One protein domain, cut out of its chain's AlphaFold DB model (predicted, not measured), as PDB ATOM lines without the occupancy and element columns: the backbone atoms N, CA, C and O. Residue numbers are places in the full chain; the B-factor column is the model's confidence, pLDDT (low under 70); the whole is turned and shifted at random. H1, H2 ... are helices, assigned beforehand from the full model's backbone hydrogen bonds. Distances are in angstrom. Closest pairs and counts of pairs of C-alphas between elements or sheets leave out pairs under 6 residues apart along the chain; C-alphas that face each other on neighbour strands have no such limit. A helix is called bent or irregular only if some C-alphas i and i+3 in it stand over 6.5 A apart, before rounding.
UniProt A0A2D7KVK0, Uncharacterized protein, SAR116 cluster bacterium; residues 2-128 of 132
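This is residues 2 to 128 of the 132 residues of an uncharacterized protein of SAR116 cluster bacterium (UniProt A0A2D7KVK0). Four long helices make a flat up-and-down bundle, each running against the one before it: H4 and H5 form a long helical hairpin along the longest axis, H1 packs on it, and H3 crosses H1. Tiny H2 lies near the start of H3, away from the hairpin. The printed part has 127 residues, with five named helices in the order H1 to H5 and no named strand, all helix in class. It is only just compact, close to loose, with a radius of gyration of the C-alphas of 16.6 A, and spans 53 by 34 by 18 A.

Find C-alpha 2 at (-12.148, -7.515, 31.874); from there H1 runs 34.7 A to residue 25. Next come H2, residues 32 to 35, and H3, residues 37 to 61, 36.3 A long. H4, residues 63 to 93, covers 42.2 A; it has a kink of 35 degrees near residue 85 and is only just irregular, C-alphas 87 and 90 being 6.8 A apart. H5, residues 100 to 127, runs 39.7 A to C-alpha 127 at (-1.255, -6.383, 22.003).

Start at H1, which touches H3 at a steep tilt of 43 degrees, opposite ways; the closest C-alphas, of Thr 16 and Phe 48, are 5.7 A apart. With residues 15 to 25 alone H1 touches H4, closest at C-alphas 22 and 81, 6.9 A. H4 and H5 touch as a hairpin, closest at C-alphas 82 and 107, 4.7 A. H3 and H5 are apart. Every O i to N i+4 pair is within hydrogen-bond range in H1, H3 and H5, and 24 of 27 in H4; H2 is too short for one.

Look to Glu 2 and Gln 97 for the C-alphas farthest apart, 53.4 A. The printed part has no cut and no long link. Residues 28 to 35 are under pLDDT 70.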
ATOM      1  N   GLU A   2     -12.592  -6.199  31.379       82.69
ATOM      2  CA  GLU A   2     -12.148  -7.515  31.874       82.69
ATOM      3  C   GLU A   2     -10.941  -8.091  31.120       82.69
ATOM      4  O   GLU A   2      -9.965  -8.484  31.754       82.69
ATOM      5  N   LEU A   3     -10.938  -8.035  29.781       88.81
ATOM      6  CA  LEU A   3      -9.821  -8.538  28.967       88.81
ATOM      7  C   LEU A   3      -8.487  -7.843  29.283       88.81
ATOM      8  O   LEU A   3      -7.446  -8.488  29.351       88.81
ATOM      9  N   LEU A   4      -8.511  -6.524  29.500       90.56
ATOM     10  CA  LEU A   4      -7.316  -5.767  29.874       90.56
ATOM     11  C   LEU A   4      -6.787  -6.217  31.237       90.56
ATOM     12  O   LEU A   4      -5.596  -6.474  31.372       90.56
ATOM     13  N   ASN A   5      -7.667  -6.336  32.234       93.19
ATOM     14  CA  ASN A   5      -7.269  -6.799  33.560       93.19
ATOM     15  C   ASN A   5      -6.667  -8.208  33.486       93.19
ATOM     16  O   ASN A   5      -5.643  -8.448  34.113       93.19
ATOM     17  N   LEU A   6      -7.240  -9.104  32.675       94.69
ATOM     18  CA  LEU A   6      -6.699 -10.446  32.457       94.69
ATOM     19  C   LEU A   6      -5.294 -10.414  31.837       94.69
ATOM     20  O   LEU A   6      -4.392 -11.087  32.330       94.69
ATOM     21  N   LYS A   7      -5.074  -9.596  30.800       94.62
ATOM     22  CA  LYS A   7      -3.741  -9.411  30.200       94.62
ATOM     23  C   LYS A   7      -2.721  -8.931  31.226       94.62
ATOM     24  O   LYS A   7      -1.634  -9.494  31.319       94.62
ATOM     25  N   LEU A   8      -3.074  -7.903  31.997       95.69
ATOM     26  CA  LEU A   8      -2.190  -7.354  33.020       95.69
ATOM     27  C   LEU A   8      -1.921  -8.382  34.127       95.69
ATOM     28  O   LEU A   8      -0.773  -8.508  34.531       95.69
ATOM     29  N   LEU A   9      -2.924  -9.166  34.542       95.81
ATOM     30  CA  LEU A   9      -2.762 -10.272  35.497       95.81
ATOM     31  C   LEU A   9      -1.789 -11.345  34.988       95.81
ATOM     32  O   LEU A   9      -0.969 -11.844  35.756       95.81
ATOM     33  N   LEU A  10      -1.854 -11.700  33.702       96.06
ATOM     34  CA  LEU A  10      -0.925 -12.660  33.100       96.06
ATOM     35  C   LEU A  10       0.504 -12.114  33.079       96.06
ATOM     36  O   LEU A  10       1.439 -12.802  33.489       96.06
ATOM     37  N   VAL A  11       0.680 -10.861  32.656       96.62
ATOM     38  CA  VAL A  11       1.996 -10.206  32.645       96.62
ATOM     39  C   VAL A  11       2.573 -10.106  34.056       96.62
ATOM     40  O   VAL A  11       3.761 -10.379  34.256       96.62
ATOM     41  N   THR A  12       1.751  -9.776  35.052       97.00
ATOM     42  CA  THR A  12       2.202  -9.689  36.443       97.00
ATOM     43  C   THR A  12       2.521 -11.060  37.018       97.00
ATOM     44  O   THR A  12       3.518 -11.188  37.719       97.00
ATOM     45  N   ALA A  13       1.766 -12.105  36.664       96.94
ATOM     46  CA  ALA A  13       2.086 -13.478  37.049       96.94
ATOM     47  C   ALA A  13       3.464 -13.910  36.521       96.94
ATOM     48  O   ALA A  13       4.255 -14.467  37.282       96.94
ATOM     49  N   ILE A  14       3.790 -13.584  35.262       97.38
ATOM     50  CA  ILE A  14       5.119 -13.847  34.681       97.38
ATOM     51  C   ILE A  14       6.211 -13.152  35.506       97.38
ATOM     52  O   ILE A  14       7.184 -13.793  35.904       97.38
ATOM     53  N   HIS A  15       6.035 -11.866  35.826       97.00
ATOM     54  CA  HIS A  15       7.014 -11.116  36.620       97.00
ATOM     55  C   HIS A  15       7.162 -11.673  38.036       97.00
ATOM     56  O   HIS A  15       8.280 -11.792  38.529       97.00
ATOM     57  N   THR A  16       6.068 -12.062  38.689       96.00
ATOM     58  CA  THR A  16       6.117 -12.658  40.029       96.00
ATOM     59  C   THR A  16       6.834 -14.005  40.024       96.00
ATOM     60  O   THR A  16       7.626 -14.267  40.929       96.00
ATOM     61  N   ILE A  17       6.628 -14.838  38.997       95.25
ATOM     62  CA  ILE A  17       7.371 -16.095  38.831       95.25
ATOM     63  C   ILE A  17       8.867 -15.800  38.683       95.25
ATOM     64  O   ILE A  17       9.672 -16.337  39.444       95.25
ATOM     65  N   LEU A  18       9.245 -14.901  37.776       95.12
ATOM     66  CA  LEU A  18      10.644 -14.520  37.557       95.12
ATOM     67  C   LEU A  18      11.301 -13.934  38.815       95.12
ATOM     68  O   LEU A  18      12.413 -14.316  39.182       95.12
ATOM     69  N   PHE A  19      10.589 -13.065  39.526       93.06
ATOM     70  CA  PHE A  19      11.045 -12.493  40.788       93.06
ATOM     71  C   PHE A  19      11.223 -13.566  41.872       93.06
ATOM     72  O   PHE A  19      12.214 -13.558  42.604       93.06
ATOM     73  N   SER A  20      10.309 -14.540  41.946       90.31
ATOM     74  CA  SER A  20      10.412 -15.656  42.892       90.31
ATOM     75  C   SER A  20      11.641 -16.532  42.626       90.31
ATOM     76  O   SER A  20      12.338 -16.910  43.572       90.31
ATOM     77  N   ILE A  21      11.954 -16.786  41.349       90.94
ATOM     78  CA  ILE A  21      13.158 -17.503  40.910       90.94
ATOM     79  C   ILE A  21      14.398 -16.720  41.354       90.94
ATOM     80  O   ILE A  21      15.272 -17.272  42.025       90.94
ATOM     81  N   LEU A  22      14.448 -15.419  41.068       89.75
ATOM     82  CA  LEU A  22      15.575 -14.557  41.420       89.75
ATOM     83  C   LEU A  22      15.825 -14.498  42.939       89.75
ATOM     84  O   LEU A  22      16.970 -14.650  43.378       89.75
ATOM     85  N   ILE A  23      14.773 -14.365  43.756       86.38
ATOM     86  CA  ILE A  23      14.893 -14.425  45.224       86.38
ATOM     87  C   ILE A  23      15.426 -15.787  45.673       86.38
ATOM     88  O   ILE A  23      16.341 -15.842  46.497       86.38
ATOM     89  N   ARG A  24      14.863 -16.881  45.146       84.50
ATOM     90  CA  ARG A  24      15.228 -18.245  45.548       84.50
ATOM     91  C   ARG A  24      16.696 -18.549  45.266       84.50
ATOM     92  O   ARG A  24      17.346 -19.177  46.097       84.50
ATOM     93  N   TYR A  25      17.199 -18.129  44.112       81.69
ATOM     94  CA  TYR A  25      18.531 -18.508  43.655       81.69
ATOM     95  C   TYR A  25      19.616 -17.530  44.102       81.69
ATOM     96  O   TYR A  25      20.628 -17.950  44.662       81.69
ATOM     97  N   LYS A  26      19.416 -16.221  43.918       73.50
ATOM     98  CA  LYS A  26      20.461 -15.233  44.215       73.50
ATOM     99  C   LYS A  26      20.409 -14.738  45.656       73.50
ATOM    100  O   LYS A  26      21.440 -14.648  46.321       73.50
ATOM    101  N   TYR A  27      19.218 -14.418  46.147       70.38
ATOM    102  CA  TYR A  27      19.061 -13.703  47.412       70.38
ATOM    103  C   TYR A  27      18.647 -14.594  48.585       70.38
ATOM    104  O   TYR A  27      18.294 -14.075  49.641       70.38
ATOM    105  N   SER A  28      18.757 -15.919  48.458       67.94
ATOM    106  CA  SER A  28      18.430 -16.863  49.538       67.94
ATOM    107  C   SER A  28      19.177 -16.572  50.843       67.94
ATOM    108  O   SER A  28      18.608 -16.734  51.919       67.94
ATOM    109  N   LYS A  29      20.426 -16.087  50.757       66.00
ATOM    110  CA  LYS A  29      21.226 -15.672  51.921       66.00
ATOM    111  C   LYS A  29      20.787 -14.328  52.517       66.00
ATOM    112  O   LYS A  29      20.747 -14.198  53.731       66.00
ATOM    113  N   TYR A  30      20.437 -13.345  51.687       62.03
ATOM    114  CA  TYR A  30      20.013 -12.013  52.149       62.03
ATOM    115  C   TYR A  30      18.583 -12.015  52.703       62.03
ATOM    116  O   TYR A  30      18.271 -11.307  53.655       62.03
ATOM    117  N   PHE A  31      17.727 -12.873  52.154       61.97
ATOM    118  CA  PHE A  31      16.363 -13.096  52.616       61.97
ATOM    119  C   PHE A  31      16.271 -14.294  53.574       61.97
ATOM    120  O   PHE A  31      15.248 -14.971  53.630       61.97
ATOM    121  N   GLN A  32      17.309 -14.556  54.375       62.56
ATOM    122  CA  GLN A  32      17.234 -15.566  55.441       62.56
ATOM    123  C   GLN A  32      16.133 -15.254  56.466       62.56
ATOM    124  O   GLN A  32      15.529 -16.177  57.005       62.56
ATOM    125  N   PHE A  33      15.799 -13.973  56.678       65.94
ATOM    126  CA  PHE A  33      14.665 -13.570  57.520       65.94
ATOM    127  C   PHE A  33      13.301 -14.018  56.953       65.94
ATOM    128  O   PHE A  33      12.335 -14.151  57.696       65.94
ATOM    129  N   LEU A  34      13.230 -14.331  55.650       62.47
ATOM    130  CA  LEU A  34      12.105 -15.005  54.989       62.47
ATOM    131  C   LEU A  34      12.169 -16.536  55.102       62.47
ATOM    132  O   LEU A  34      11.625 -17.261  54.262       62.47
ATOM    133  N   SER A  35      12.810 -17.047  56.153       65.69
ATOM    134  CA  SER A  35      12.812 -18.474  56.496       65.69
ATOM    135  C   SER A  35      11.389 -19.011  56.674       65.69
ATOM    136  O   SER A  35      11.077 -20.121  56.229       65.69
ATOM    137  N   LEU A  36      10.495 -18.192  57.240       78.81
ATOM    138  CA  LEU A  36       9.087 -18.521  57.412       78.81
ATOM    139  C   LEU A  36       8.365 -18.550  56.061       78.81
ATOM    140  O   LEU A  36       8.247 -17.544  55.356       78.81
ATOM    141  N   LYS A  37       7.801 -19.718  55.728       81.38
ATOM    142  CA  LYS A  37       7.041 -19.951  54.488       81.38
ATOM    143  C   LYS A  37       5.946 -18.902  54.266       81.38
ATOM    144  O   LYS A  37       5.767 -18.460  53.136       81.38
ATOM    145  N   LEU A  38       5.261 -18.491  55.335       82.88
ATOM    146  CA  LEU A  38       4.169 -17.521  55.274       82.88
ATOM    147  C   LEU A  38       4.654 -16.117  54.888       82.88
ATOM    148  O   LEU A  38       4.085 -15.509  53.988       82.88
ATOM    149  N   LEU A  39       5.761 -15.642  55.472       85.38
ATOM    150  CA  LEU A  39       6.348 -14.341  55.130       85.38
ATOM    151  C   LEU A  39       6.767 -14.283  53.653       85.38
ATOM    152  O   LEU A  39       6.582 -13.268  52.986       85.38
ATOM    153  N   ARG A  40       7.275 -15.397  53.112       83.94
ATOM    154  CA  ARG A  40       7.683 -15.494  51.699       83.94
ATOM    155  C   ARG A  40       6.505 -15.405  50.747       83.94
ATOM    156  O   ARG A  40       6.581 -14.688  49.754       83.94
ATOM    157  N   ILE A  41       5.412 -16.085  51.078       87.31
ATOM    158  CA  ILE A  41       4.161 -15.976  50.324       87.31
ATOM    159  C   ILE A  41       3.655 -14.529  50.358       87.31
ATOM    160  O   ILE A  41       3.314 -13.990  49.309       87.31
ATOM    161  N   LEU A  42       3.680 -13.872  51.524       90.56
ATOM    162  CA  LEU A  42       3.265 -12.472  51.653       90.56
ATOM    163  C   LEU A  42       4.104 -11.531  50.782       90.56
ATOM    164  O   LEU A  42       3.533 -10.688  50.098       90.56
ATOM    165  N   VAL A  43       5.429 -11.694  50.737       90.69
ATOM    166  CA  VAL A  43       6.290 -10.880  49.861       90.69
ATOM    167  C   VAL A  43       5.951 -11.081  48.384       90.69
ATOM    168  O   VAL A  43       5.881 -10.102  47.643       90.69
ATOM    169  N   TYR A  44       5.689 -12.313  47.944       91.88
ATOM    170  CA  TYR A  44       5.297 -12.568  46.554       91.88
ATOM    171  C   TYR A  44       3.923 -11.983  46.217       91.88
ATOM    172  O   TYR A  44       3.761 -11.416  45.138       91.88
ATOM    173  N   ILE A  45       2.962 -12.060  47.142       93.88
ATOM    174  CA  ILE A  45       1.642 -11.434  46.988       93.88
ATOM    175  C   ILE A  45       1.777  -9.908  46.926       93.88
ATOM    176  O   ILE A  45       1.200  -9.283  46.041       93.88
ATOM    177  N   LEU A  46       2.570  -9.302  47.813       95.06
ATOM    178  CA  LEU A  46       2.817  -7.858  47.815       95.06
ATOM    179  C   LEU A  46       3.486  -7.399  46.519       95.06
ATOM    180  O   LEU A  46       3.059  -6.409  45.926       95.06
ATOM    181  N   PHE A  47       4.486  -8.137  46.035       95.19
ATOM    182  CA  PHE A  47       5.110  -7.855  44.745       95.19
ATOM    183  C   PHE A  47       4.099  -7.976  43.594       95.19
ATOM    184  O   PHE A  47       4.003  -7.075  42.766       95.19
ATOM    185  N   PHE A  48       3.293  -9.043  43.570       96.81
ATOM    186  CA  PHE A  48       2.257  -9.235  42.551       96.81
ATOM    187  C   PHE A  48       1.250  -8.076  42.535       96.81
ATOM    188  O   PHE A  48       0.980  -7.509  41.479       96.81
ATOM    189  N   LEU A  49       0.722  -7.694  43.701       97.00
ATOM    190  CA  LEU A  49      -0.273  -6.627  43.822       97.00
ATOM    191  C   LEU A  49       0.303  -5.261  43.442       97.00
ATOM    192  O   LEU A  49      -0.327  -4.526  42.684       97.00
ATOM    193  N   THR A  50       1.499  -4.926  43.929       96.19
ATOM    194  CA  THR A  50       2.147  -3.645  43.603       96.19
ATOM    195  C   THR A  50       2.470  -3.551  42.117       96.19
ATOM    196  O   THR A  50       2.146  -2.542  41.487       96.19
ATOM    197  N   PHE A  51       3.011  -4.615  41.521       96.25
ATOM    198  CA  PHE A  51       3.311  -4.647  40.093       96.25
ATOM    199  C   PHE A  51       2.039  -4.614  39.232       96.25
ATOM    200  O   PHE A  51       2.023  -3.961  38.189       96.25
ATOM    201  N   PHE A  52       0.944  -5.247  39.672       96.88
ATOM    202  CA  PHE A  52      -0.351  -5.188  38.984       96.88
ATOM    203  C   PHE A  52      -0.951  -3.782  39.002       96.88
ATOM    204  O   PHE A  52      -1.358  -3.270  37.956       96.88
ATOM    205  N   LEU A  53      -0.958  -3.126  40.165       96.50
ATOM    206  CA  LEU A  53      -1.435  -1.749  40.293       96.50
ATOM    207  C   LEU A  53      -0.582  -0.780  39.465       96.50
ATOM    208  O   LEU A  53      -1.143   0.041  38.738       96.50
ATOM    209  N   LEU A  54       0.746  -0.923  39.506       95.75
ATOM    210  CA  LEU A  54       1.661  -0.138  38.678       95.75
ATOM    211  C   LEU A  54       1.387  -0.360  37.187       95.75
ATOM    212  O   LEU A  54       1.258   0.602  36.438       95.75
ATOM    213  N   SER A  55       1.232  -1.612  36.756       94.81
ATOM    214  CA  SER A  55       0.952  -1.943  35.355       94.81
ATOM    215  C   SER A  55      -0.357  -1.322  34.871       94.81
ATOM    216  O   SER A  55      -0.426  -0.797  33.761       94.81
ATOM    217  N   LYS A  56      -1.395  -1.328  35.716       94.69
ATOM    218  CA  LYS A  56      -2.684  -0.693  35.419       94.69
ATOM    219  C   LYS A  56      -2.569   0.829  35.343       94.69
ATOM    220  O   LYS A  56      -3.131   1.432  34.432       94.69
ATOM    221  N   PHE A  57      -1.835   1.436  36.273       95.31
ATOM    222  CA  PHE A  57      -1.560   2.871  36.264       95.31
ATOM    223  C   PHE A  57      -0.824   3.288  34.983       95.31
ATOM    224  O   PHE A  57      -1.287   4.174  34.271       95.31
ATOM    225  N   LEU A  58       0.262   2.589  34.645       94.50
ATOM    226  CA  LEU A  58       1.059   2.863  33.451       94.50
ATOM    227  C   LEU A  58       0.262   2.658  32.165       94.50
ATOM    228  O   LEU A  58       0.344   3.494  31.277       94.50
ATOM    229  N   TYR A  59      -0.554   1.604  32.076       91.44
ATOM    230  CA  TYR A  59      -1.396   1.375  30.900       91.44
ATOM    231  C   TYR A  59      -2.366   2.534  30.631       91.44
ATOM    232  O   TYR A  59      -2.606   2.878  29.475       91.44
ATOM    233  N   ASN A  60      -2.936   3.116  31.692       89.31
ATOM    234  CA  ASN A  60      -3.853   4.249  31.581       89.31
ATOM    235  C   ASN A  60      -3.134   5.560  31.239       89.31
ATOM    236  O   ASN A  60      -3.752   6.435  30.642       89.31
ATOM    237  N   TYR A  61      -1.866   5.697  31.634       90.75
ATOM    238  CA  TYR A  61      -1.038   6.855  31.311       90.75
ATOM    239  C   TYR A  61      -0.541   6.795  29.861       90.75
ATOM    240  O   TYR A  61      -0.875   7.655  29.053       90.75
ATOM    241  N   ASP A  62       0.230   5.758  29.529       90.69
ATOM    242  CA  ASP A  62       0.762   5.515  28.192       90.69
ATOM    243  C   ASP A  62       1.220   4.052  28.032       90.69
ATOM    244  O   ASP A  62       1.993   3.501  28.825       90.69
ATOM    245  N   ARG A  63       0.777   3.416  26.941       88.69
ATOM    246  CA  ARG A  63       1.085   2.009  26.648       88.69
ATOM    247  C   ARG A  63       2.567   1.786  26.358       88.69
ATOM    248  O   ARG A  63       3.086   0.730  26.717       88.69
ATOM    249  N   TYR A  64       3.250   2.747  25.738       92.19
ATOM    250  CA  TYR A  64       4.678   2.603  25.441       92.19
ATOM    251  C   TYR A  64       5.515   2.623  26.717       92.19
ATOM    252  O   TYR A  64       6.419   1.801  26.875       92.19
ATOM    253  N   THR A  65       5.152   3.473  27.674       94.31
ATOM    254  CA  THR A  65       5.771   3.499  29.003       94.31
ATOM    255  C   THR A  65       5.639   2.144  29.708       94.31
ATOM    256  O   THR A  65       6.617   1.640  30.263       94.31
ATOM    257  N   LEU A  66       4.475   1.486  29.626       94.69
ATOM    258  CA  LEU A  66       4.310   0.122  30.145       94.69
ATOM    259  C   LEU A  66       5.283  -0.865  29.475       94.69
ATOM    260  O   LEU A  66       5.897  -1.679  30.168       94.69
ATOM    261  N   TYR A  67       5.448  -0.806  28.150       95.31
ATOM    262  CA  TYR A  67       6.374  -1.688  27.426       95.31
ATOM    263  C   TYR A  67       7.827  -1.480  27.855       95.31
ATOM    264  O   TYR A  67       8.533  -2.461  28.098       95.31
ATOM    265  N   ILE A  68       8.250  -0.225  28.019       95.94
ATOM    266  CA  ILE A  68       9.598   0.119  28.485       95.94
ATOM    267  C   ILE A  68       9.833  -0.425  29.897       95.94
ATOM    268  O   ILE A  68      10.869  -1.037  30.147       95.94
ATOM    269  N   ILE A  69       8.867  -0.274  30.807       95.62
ATOM    270  CA  ILE A  69       8.990  -0.777  32.183       95.62
ATOM    271  C   ILE A  69       9.080  -2.308  32.219       95.62
ATOM    272  O   ILE A  69       9.900  -2.848  32.961       95.62
ATOM    273  N   ASN A  70       8.307  -3.014  31.387       96.31
ATOM    274  CA  ASN A  70       8.428  -4.470  31.255       96.31
ATOM    275  C   ASN A  70       9.815  -4.864  30.721       96.31
ATOM    276  O   ASN A  70      10.479  -5.715  31.308       96.31
ATOM    277  N   ALA A  71      10.295  -4.216  29.656       96.62
ATOM    278  CA  ALA A  71      11.621  -4.486  29.099       96.62
ATOM    279  C   ALA A  71      12.746  -4.225  30.117       96.62
ATOM    280  O   ALA A  71      13.637  -5.061  30.285       96.62
ATOM    281  N   ALA A  72      12.684  -3.105  30.842       96.50
ATOM    282  CA  ALA A  72      13.653  -2.756  31.876       96.50
ATOM    283  C   ALA A  72      13.636  -3.764  33.036       96.50
ATOM    284  O   ALA A  72      14.692  -4.242  33.450       96.50
ATOM    285  N   SER A  73      12.446  -4.140  33.519       95.56
ATOM    286  CA  SER A  73      12.299  -5.120  34.600       95.56
ATOM    287  C   SER A  73      12.883  -6.480  34.215       95.56
ATOM    288  O   SER A  73      13.696  -7.032  34.962       95.56
ATOM    289  N   LEU A  74      12.553  -6.987  33.022       96.88
ATOM    290  CA  LEU A  74      13.113  -8.243  32.519       96.88
ATOM    291  C   LEU A  74      14.631  -8.155  32.362       96.88
ATOM    292  O   LEU A  74      15.331  -9.074  32.773       96.88
ATOM    293  N   THR A  75      15.152  -7.050  31.828       96.38
ATOM    294  CA  THR A  75      16.599  -6.862  31.644       96.38
ATOM    295  C   THR A  75      17.345  -7.023  32.965       96.38
ATOM    296  O   THR A  75      18.291  -7.806  33.038       96.38
ATOM    297  N   VAL A  76      16.879  -6.369  34.035       94.94
ATOM    298  CA  VAL A  76      17.478  -6.513  35.372       94.94
ATOM    299  C   VAL A  76      17.430  -7.969  35.834       94.94
ATOM    300  O   VAL A  76      18.451  -8.513  36.249       94.94
ATOM    301  N   VAL A  77      16.275  -8.631  35.726       94.94
ATOM    302  CA  VAL A  77      16.135 -10.022  36.178       94.94
ATOM    303  C   VAL A  77      17.058 -10.969  35.409       94.94
ATOM    304  O   VAL A  77      17.753 -11.778  36.020       94.94
ATOM    305  N   TYR A  78      17.094 -10.880  34.081       96.31
ATOM    306  CA  TYR A  78      17.876 -11.799  33.255       96.31
ATOM    307  C   TYR A  78      19.383 -11.547  33.343       96.31
ATOM    308  O   TYR A  78      20.147 -12.512  33.306       96.31
ATOM    309  N   ILE A  79      19.824 -10.300  33.546       95.81
ATOM    310  CA  ILE A  79      21.227 -10.009  33.888       95.81
ATOM    311  C   ILE A  79      21.603 -10.720  35.192       95.81
ATOM    312  O   ILE A  79      22.645 -11.370  35.277       95.81
ATOM    313  N   GLU A  80      20.739 -10.655  36.202       94.50
ATOM    314  CA  GLU A  80      21.011 -11.274  37.498       94.50
ATOM    315  C   GLU A  80      21.030 -12.801  37.441       94.50
ATOM    316  O   GLU A  80      21.863 -13.448  38.084       94.50
ATOM    317  N   LEU A  81      20.151 -13.387  36.627       93.94
ATOM    318  CA  LEU A  81      20.176 -14.818  36.344       93.94
ATOM    319  C   LEU A  81      21.427 -15.222  35.556       93.94
ATOM    320  O   LEU A  81      21.952 -16.303  35.811       93.94
ATOM    321  N   ALA A  82      21.957 -14.370  34.671       95.56
ATOM    322  CA  ALA A  82      23.193 -14.656  33.938       95.56
ATOM    323  C   ALA A  82      24.397 -14.769  34.883       95.56
ATOM    324  O   ALA A  82      25.156 -15.740  34.817       95.56
ATOM    325  N   PHE A  83      24.529 -13.829  35.824       93.69
ATOM    326  CA  PHE A  83      25.556 -13.912  36.865       93.69
ATOM    327  C   PHE A  83      25.380 -15.142  37.757       93.69
ATOM    328  O   PHE A  83      26.361 -15.786  38.128       93.69
ATOM    329  N   HIS A  84      24.138 -15.496  38.096       92.12
ATOM    330  CA  HIS A  84      23.877 -16.706  38.872       92.12
ATOM    331  C   HIS A  84      24.277 -17.975  38.099       92.12
ATOM    332  O   HIS A  84      24.936 -18.852  38.653       92.12
ATOM    333  N   LEU A  85      23.928 -18.061  36.816       93.06
ATOM    334  CA  LEU A  85      24.235 -19.212  35.972       93.06
ATOM    335  C   LEU A  85      25.746 -19.396  35.781       93.06
ATOM    336  O   LEU A  85      26.233 -20.520  35.866       93.06
ATOM    337  N   GLU A  86      26.494 -18.302  35.595       93.12
ATOM    338  CA  GLU A  86      27.963 -18.351  35.562       93.12
ATOM    339  C   GLU A  86      28.509 -18.969  36.845       93.12
ATOM    340  O   GLU A  86      29.271 -19.934  36.793       93.12
ATOM    341  N   LYS A  87      28.091 -18.431  37.993       88.62
ATOM    342  CA  LYS A  87      28.720 -18.729  39.275       88.62
ATOM    343  C   LYS A  87      28.472 -20.152  39.759       88.62
ATOM    344  O   LYS A  87      29.330 -20.703  40.444       88.62
ATOM    345  N   TYR A  88      27.296 -20.700  39.467       89.12
ATOM    346  CA  TYR A  88      26.860 -21.976  40.031       89.12
ATOM    347  C   TYR A  88      26.763 -23.077  38.978       89.12
ATOM    348  O   TYR A  88      27.280 -24.162  39.190       89.12
ATOM    349  N   PHE A  89      26.143 -22.822  37.824       91.50
ATOM    350  CA  PHE A  89      25.907 -23.886  36.849       91.50
ATOM    351  C   PHE A  89      27.147 -24.188  36.004       91.50
ATOM    352  O   PHE A  89      27.597 -25.329  35.971       91.50
ATOM    353  N   TRP A  90      27.727 -23.184  35.334       91.56
ATOM    354  CA  TRP A  90      28.827 -23.430  34.392       91.56
ATOM    355  C   TRP A  90      30.118 -23.861  35.068       91.56
ATOM    356  O   TRP A  90      30.822 -24.715  34.536       91.56
ATOM    357  N   ARG A  91      30.419 -23.308  36.245       85.88
ATOM    358  CA  ARG A  91      31.587 -23.718  37.035       85.88
ATOM    359  C   ARG A  91      31.551 -25.193  37.403       85.88
ATOM    360  O   ARG A  91      32.550 -25.881  37.208       85.88
ATOM    361  N   ASP A  92      30.398 -25.672  37.862       88.75
ATOM    362  CA  ASP A  92      30.222 -27.070  38.247       88.75
ATOM    363  C   ASP A  92      30.161 -27.974  37.007       88.75
ATOM    364  O   ASP A  92      30.851 -28.991  36.941       88.75
ATOM    365  N   PHE A  93      29.400 -27.572  35.983       92.31
ATOM    366  CA  PHE A  93      29.216 -28.346  34.751       92.31
ATOM    367  C   PHE A  93      30.515 -28.521  33.953       92.31
ATOM    368  O   PHE A  93      30.802 -29.612  33.468       92.31
ATOM    369  N   LEU A  94      31.314 -27.458  33.835       91.50
ATOM    370  CA  LEU A  94      32.581 -27.454  33.096       91.50
ATOM    371  C   LEU A  94      33.789 -27.698  34.000       91.50
ATOM    372  O   LEU A  94      34.920 -27.505  33.561       91.50
ATOM    373  N   GLN A  95      33.572 -28.077  35.264       90.25
ATOM    374  CA  GLN A  95      34.628 -28.398  36.229       90.25
ATOM    375  C   GLN A  95      35.711 -27.307  36.334       90.25
ATOM    376  O   GLN A  95      36.901 -27.599  36.433       90.25
ATOM    377  N   ASN A  96      35.305 -26.033  36.279       85.69
ATOM    378  CA  ASN A  96      36.193 -24.862  36.279       85.69
ATOM    379  C   ASN A  96      37.284 -24.859  35.184       85.69
ATOM    380  O   ASN A  96      38.312 -24.204  35.344       85.69
ATOM    381  N   GLN A  97      37.070 -25.554  34.062       91.88
ATOM    382  CA  GLN A  97      38.036 -25.605  32.957       91.88
ATOM    383  C   GLN A  97      38.074 -24.317  32.122       91.88
ATOM    384  O   GLN A  97      39.082 -24.030  31.478       91.88
ATOM    385  N   LEU A  98      36.991 -23.533  32.120       91.25
ATOM    386  CA  LEU A  98      36.910 -22.275  31.379       91.25
ATOM    387  C   LEU A  98      37.104 -21.049  32.286       91.25
ATOM    388  O   LEU A  98      36.609 -21.033  33.418       91.25
ATOM    389  N   PRO A  99      37.743 -19.977  31.775       93.44
ATOM    390  CA  PRO A  99      37.793 -18.686  32.446       93.44
ATOM    391  C   PRO A  99      36.401 -18.109  32.731       93.44
ATOM    392  O   PRO A  99      35.467 -18.263  31.940       93.44
ATOM    393  N   PHE A 100      36.304 -17.334  33.816       91.81
ATOM    394  CA  PHE A 100      35.096 -16.607  34.227       91.81
ATOM    395  C   PHE A 100      34.426 -15.846  33.075       91.81
ATOM    396  O   PHE A 100      33.216 -15.933  32.896       91.81
ATOM    397  N   SER A 101      35.209 -15.117  32.277       94.44
ATOM    398  CA  SER A 101      34.699 -14.302  31.171       94.44
ATOM    399  C   SER A 101      33.971 -15.128  30.110       94.44
ATOM    400  O   SER A 101      32.960 -14.672  29.583       94.44
ATOM    401  N   ILE A 102      34.438 -16.350  29.829       94.88
ATOM    402  CA  ILE A 102      33.807 -17.245  28.852       94.88
ATOM    403  C   ILE A 102      32.494 -17.792  29.414       94.88
ATOM    404  O   ILE A 102      31.465 -17.718  28.746       94.88
ATOM    405  N   ASN A 103      32.495 -18.262  30.665       94.81
ATOM    406  CA  ASN A 103      31.272 -18.739  31.320       94.81
ATOM    407  C   ASN A 103      30.221 -17.627  31.436       94.81
ATOM    408  O   ASN A 103      29.036 -17.860  31.204       94.81
ATOM    409  N   LEU A 104      30.652 -16.403  31.746       95.62
ATOM    410  CA  LEU A 104      29.772 -15.245  31.820       95.62
ATOM    411  C   LEU A 104      29.188 -14.887  30.447       95.62
ATOM    412  O   LEU A 104      27.995 -14.600  30.354       95.62
ATOM    413  N   LEU A 105      29.995 -14.941  29.381       96.62
ATOM    414  CA  LEU A 105      29.526 -14.717  28.013       96.62
ATOM    415  C   LEU A 105      28.449 -15.737  27.622       96.62
ATOM    416  O   LEU A 105      27.385 -15.344  27.144       96.62
ATOM    417  N   LEU A 106      28.689 -17.029  27.875       95.31
ATOM    418  CA  LEU A 106      27.710 -18.094  27.627       95.31
ATOM    419  C   LEU A 106      26.406 -17.842  28.394       95.31
ATOM    420  O   LEU A 106      25.316 -17.931  27.823       95.31
ATOM    421  N   SER A 107      26.510 -17.458  29.670       96.56
ATOM    422  CA  SER A 107      25.353 -17.090  30.482       96.56
ATOM    423  C   SER A 107      24.574 -15.912  29.916       96.56
ATOM    424  O   SER A 107      23.346 -15.978  29.857       96.56
ATOM    425  N   PHE A 108      25.250 -14.847  29.484       97.44
ATOM    426  CA  PHE A 108      24.576 -13.691  28.900       97.44
ATOM    427  C   PHE A 108      23.876 -14.040  27.594       97.44
ATOM    428  O   PHE A 108      22.717 -13.675  27.433       97.44
ATOM    429  N   VAL A 109      24.521 -14.783  26.692       97.31
ATOM    430  CA  VAL A 109      23.895 -15.197  25.426       97.31
ATOM    431  C   VAL A 109      22.605 -15.975  25.690       97.31
ATOM    432  O   VAL A 109      21.571 -15.694  25.083       97.31
ATOM    433  N   LEU A 110      22.624 -16.915  26.634       97.00
ATOM    434  CA  LEU A 110      21.436 -17.698  26.974       97.00
ATOM    435  C   LEU A 110      20.352 -16.854  27.648       97.00
ATOM    436  O   LEU A 110      19.183 -16.928  27.264       97.00
ATOM    437  N   MET A 111      20.716 -16.041  28.640       96.62
ATOM    438  CA  MET A 111      19.741 -15.272  29.414       96.62
ATOM    439  C   MET A 111      19.170 -14.084  28.644       96.62
ATOM    440  O   MET A 111      17.991 -13.791  28.805       96.62
ATOM    441  N   ILE A 112      19.942 -13.437  27.766       95.31
ATOM    442  CA  ILE A 112      19.428 -12.381  26.882       95.31
ATOM    443  C   ILE A 112      18.418 -12.971  25.898       95.31
ATOM    444  O   ILE A 112      17.350 -12.393  25.720       95.31
ATOM    445  N   ASN A 113      18.695 -14.143  25.316       97.31
ATOM    446  CA  ASN A 113      17.737 -14.815  24.432       97.31
ATOM    447  C   ASN A 113      16.452 -15.211  25.173       97.31
ATOM    448  O   ASN A 113      15.351 -14.972  24.674       97.31
ATOM    449  N   ALA A 114      16.576 -15.757  26.386       96.88
ATOM    450  CA  ALA A 114      15.423 -16.056  27.231       96.88
ATOM    451  C   ALA A 114      14.633 -14.783  27.595       96.88
ATOM    452  O   ALA A 114      13.404 -14.779  27.533       96.88
ATOM    453  N   GLY A 115      15.327 -13.689  27.915       97.00
ATOM    454  CA  GLY A 115      14.721 -12.390  28.194       97.00
ATOM    455  C   GLY A 115      14.001 -11.793  26.992       97.00
ATOM    456  O   GLY A 115      12.871 -11.329  27.135       97.00
ATOM    457  N   TYR A 116      14.597 -11.877  25.802       96.44
ATOM    458  CA  TYR A 116      13.976 -11.452  24.551       96.44
ATOM    459  C   TYR A 116      12.696 -12.242  24.268       96.44
ATOM    460  O   TYR A 116      11.650 -11.644  24.018       96.44
ATOM    461  N   PHE A 117      12.745 -13.574  24.366       97.69
ATOM    462  CA  PHE A 117      11.565 -14.415  24.162       97.69
ATOM    463  C   PHE A 117      10.436 -14.049  25.134       97.69
ATOM    464  O   PHE A 117       9.297 -13.841  24.713       97.69
ATOM    465  N   THR A 118      10.755 -13.902  26.421       97.88
ATOM    466  CA  THR A 118       9.777 -13.519  27.444       97.88
ATOM    467  C   THR A 118       9.195 -12.126  27.195       97.88
ATOM    468  O   THR A 118       7.983 -11.942  27.321       97.88
ATOM    469  N   LEU A 119      10.017 -11.156  26.780       97.75
ATOM    470  CA  LEU A 119       9.546  -9.820  26.416       97.75
ATOM    471  C   LEU A 119       8.585  -9.879  25.226       97.75
ATOM    472  O   LEU A 119       7.493  -9.318  25.294       97.75
ATOM    473  N   MET A 120       8.951 -10.594  24.161       97.44
ATOM    474  CA  MET A 120       8.097 -10.750  22.983       97.44
ATOM    475  C   MET A 120       6.775 -11.437  23.328       97.44
ATOM    476  O   MET A 120       5.724 -11.048  22.819       97.44
ATOM    477  N   PHE A 121       6.805 -12.421  24.227       97.06
ATOM    478  CA  PHE A 121       5.603 -13.076  24.728       97.06
ATOM    479  C   PHE A 121       4.696 -12.102  25.501       97.06
ATOM    480  O   PHE A 121       3.499 -12.026  25.221       97.06
ATOM    481  N   ILE A 122       5.260 -11.290  26.401       96.62
ATOM    482  CA  ILE A 122       4.527 -10.240  27.128       96.62
ATOM    483  C   ILE A 122       3.921  -9.210  26.168       96.62
ATOM    484  O   ILE A 122       2.748  -8.860  26.305       96.62
ATOM    485  N   LEU A 123       4.681  -8.746  25.173       95.25
ATOM    486  CA  LEU A 123       4.179  -7.789  24.185       95.25
ATOM    487  C   LEU A 123       3.006  -8.369  23.392       95.25
ATOM    488  O   LEU A 123       1.990  -7.693  23.239       95.25
ATOM    489  N   ARG A 124       3.095  -9.639  22.972       95.06
ATOM    490  CA  ARG A 124       1.982 -10.336  22.309       95.06
ATOM    491  C   ARG A 124       0.740 -10.411  23.194       95.06
ATOM    492  O   ARG A 124      -0.346 -10.113  22.707       95.06
ATOM    493  N   ILE A 125       0.881 -10.735  24.482       94.69
ATOM    494  CA  ILE A 125      -0.239 -10.734  25.442       94.69
ATOM    495  C   ILE A 125      -0.898  -9.350  25.503       94.69
ATOM    496  O   ILE A 125      -2.122  -9.229  25.422       94.69
ATOM    497  N   LEU A 126      -0.096  -8.292  25.636       93.31
ATOM    498  CA  LEU A 126      -0.609  -6.929  25.770       93.31
ATOM    499  C   LEU A 126      -1.300  -6.448  24.484       93.31
ATOM    500  O   LEU A 126      -2.351  -5.801  24.561       93.31
ATOM    501  N   GLN A 127      -0.760  -6.803  23.318       91.81
ATOM    502  CA  GLN A 127      -1.255  -6.383  22.003       91.81
ATOM    503  C   GLN A 127      -2.423  -7.232  21.470       91.81
ATOM    504  O   GLN A 127      -3.189  -6.729  20.658       91.81
ATOM    505  N   ALA A 128      -2.610  -8.471  21.937       88.75
ATOM    506  CA  ALA A 128      -3.637  -9.382  21.422       88.75
ATOM    507  C   ALA A 128      -5.059  -8.803  21.516       88.75
ATOM    508  O   ALA A 128      -5.511  -8.437  22.596       88.75
TER     509      ALA A 128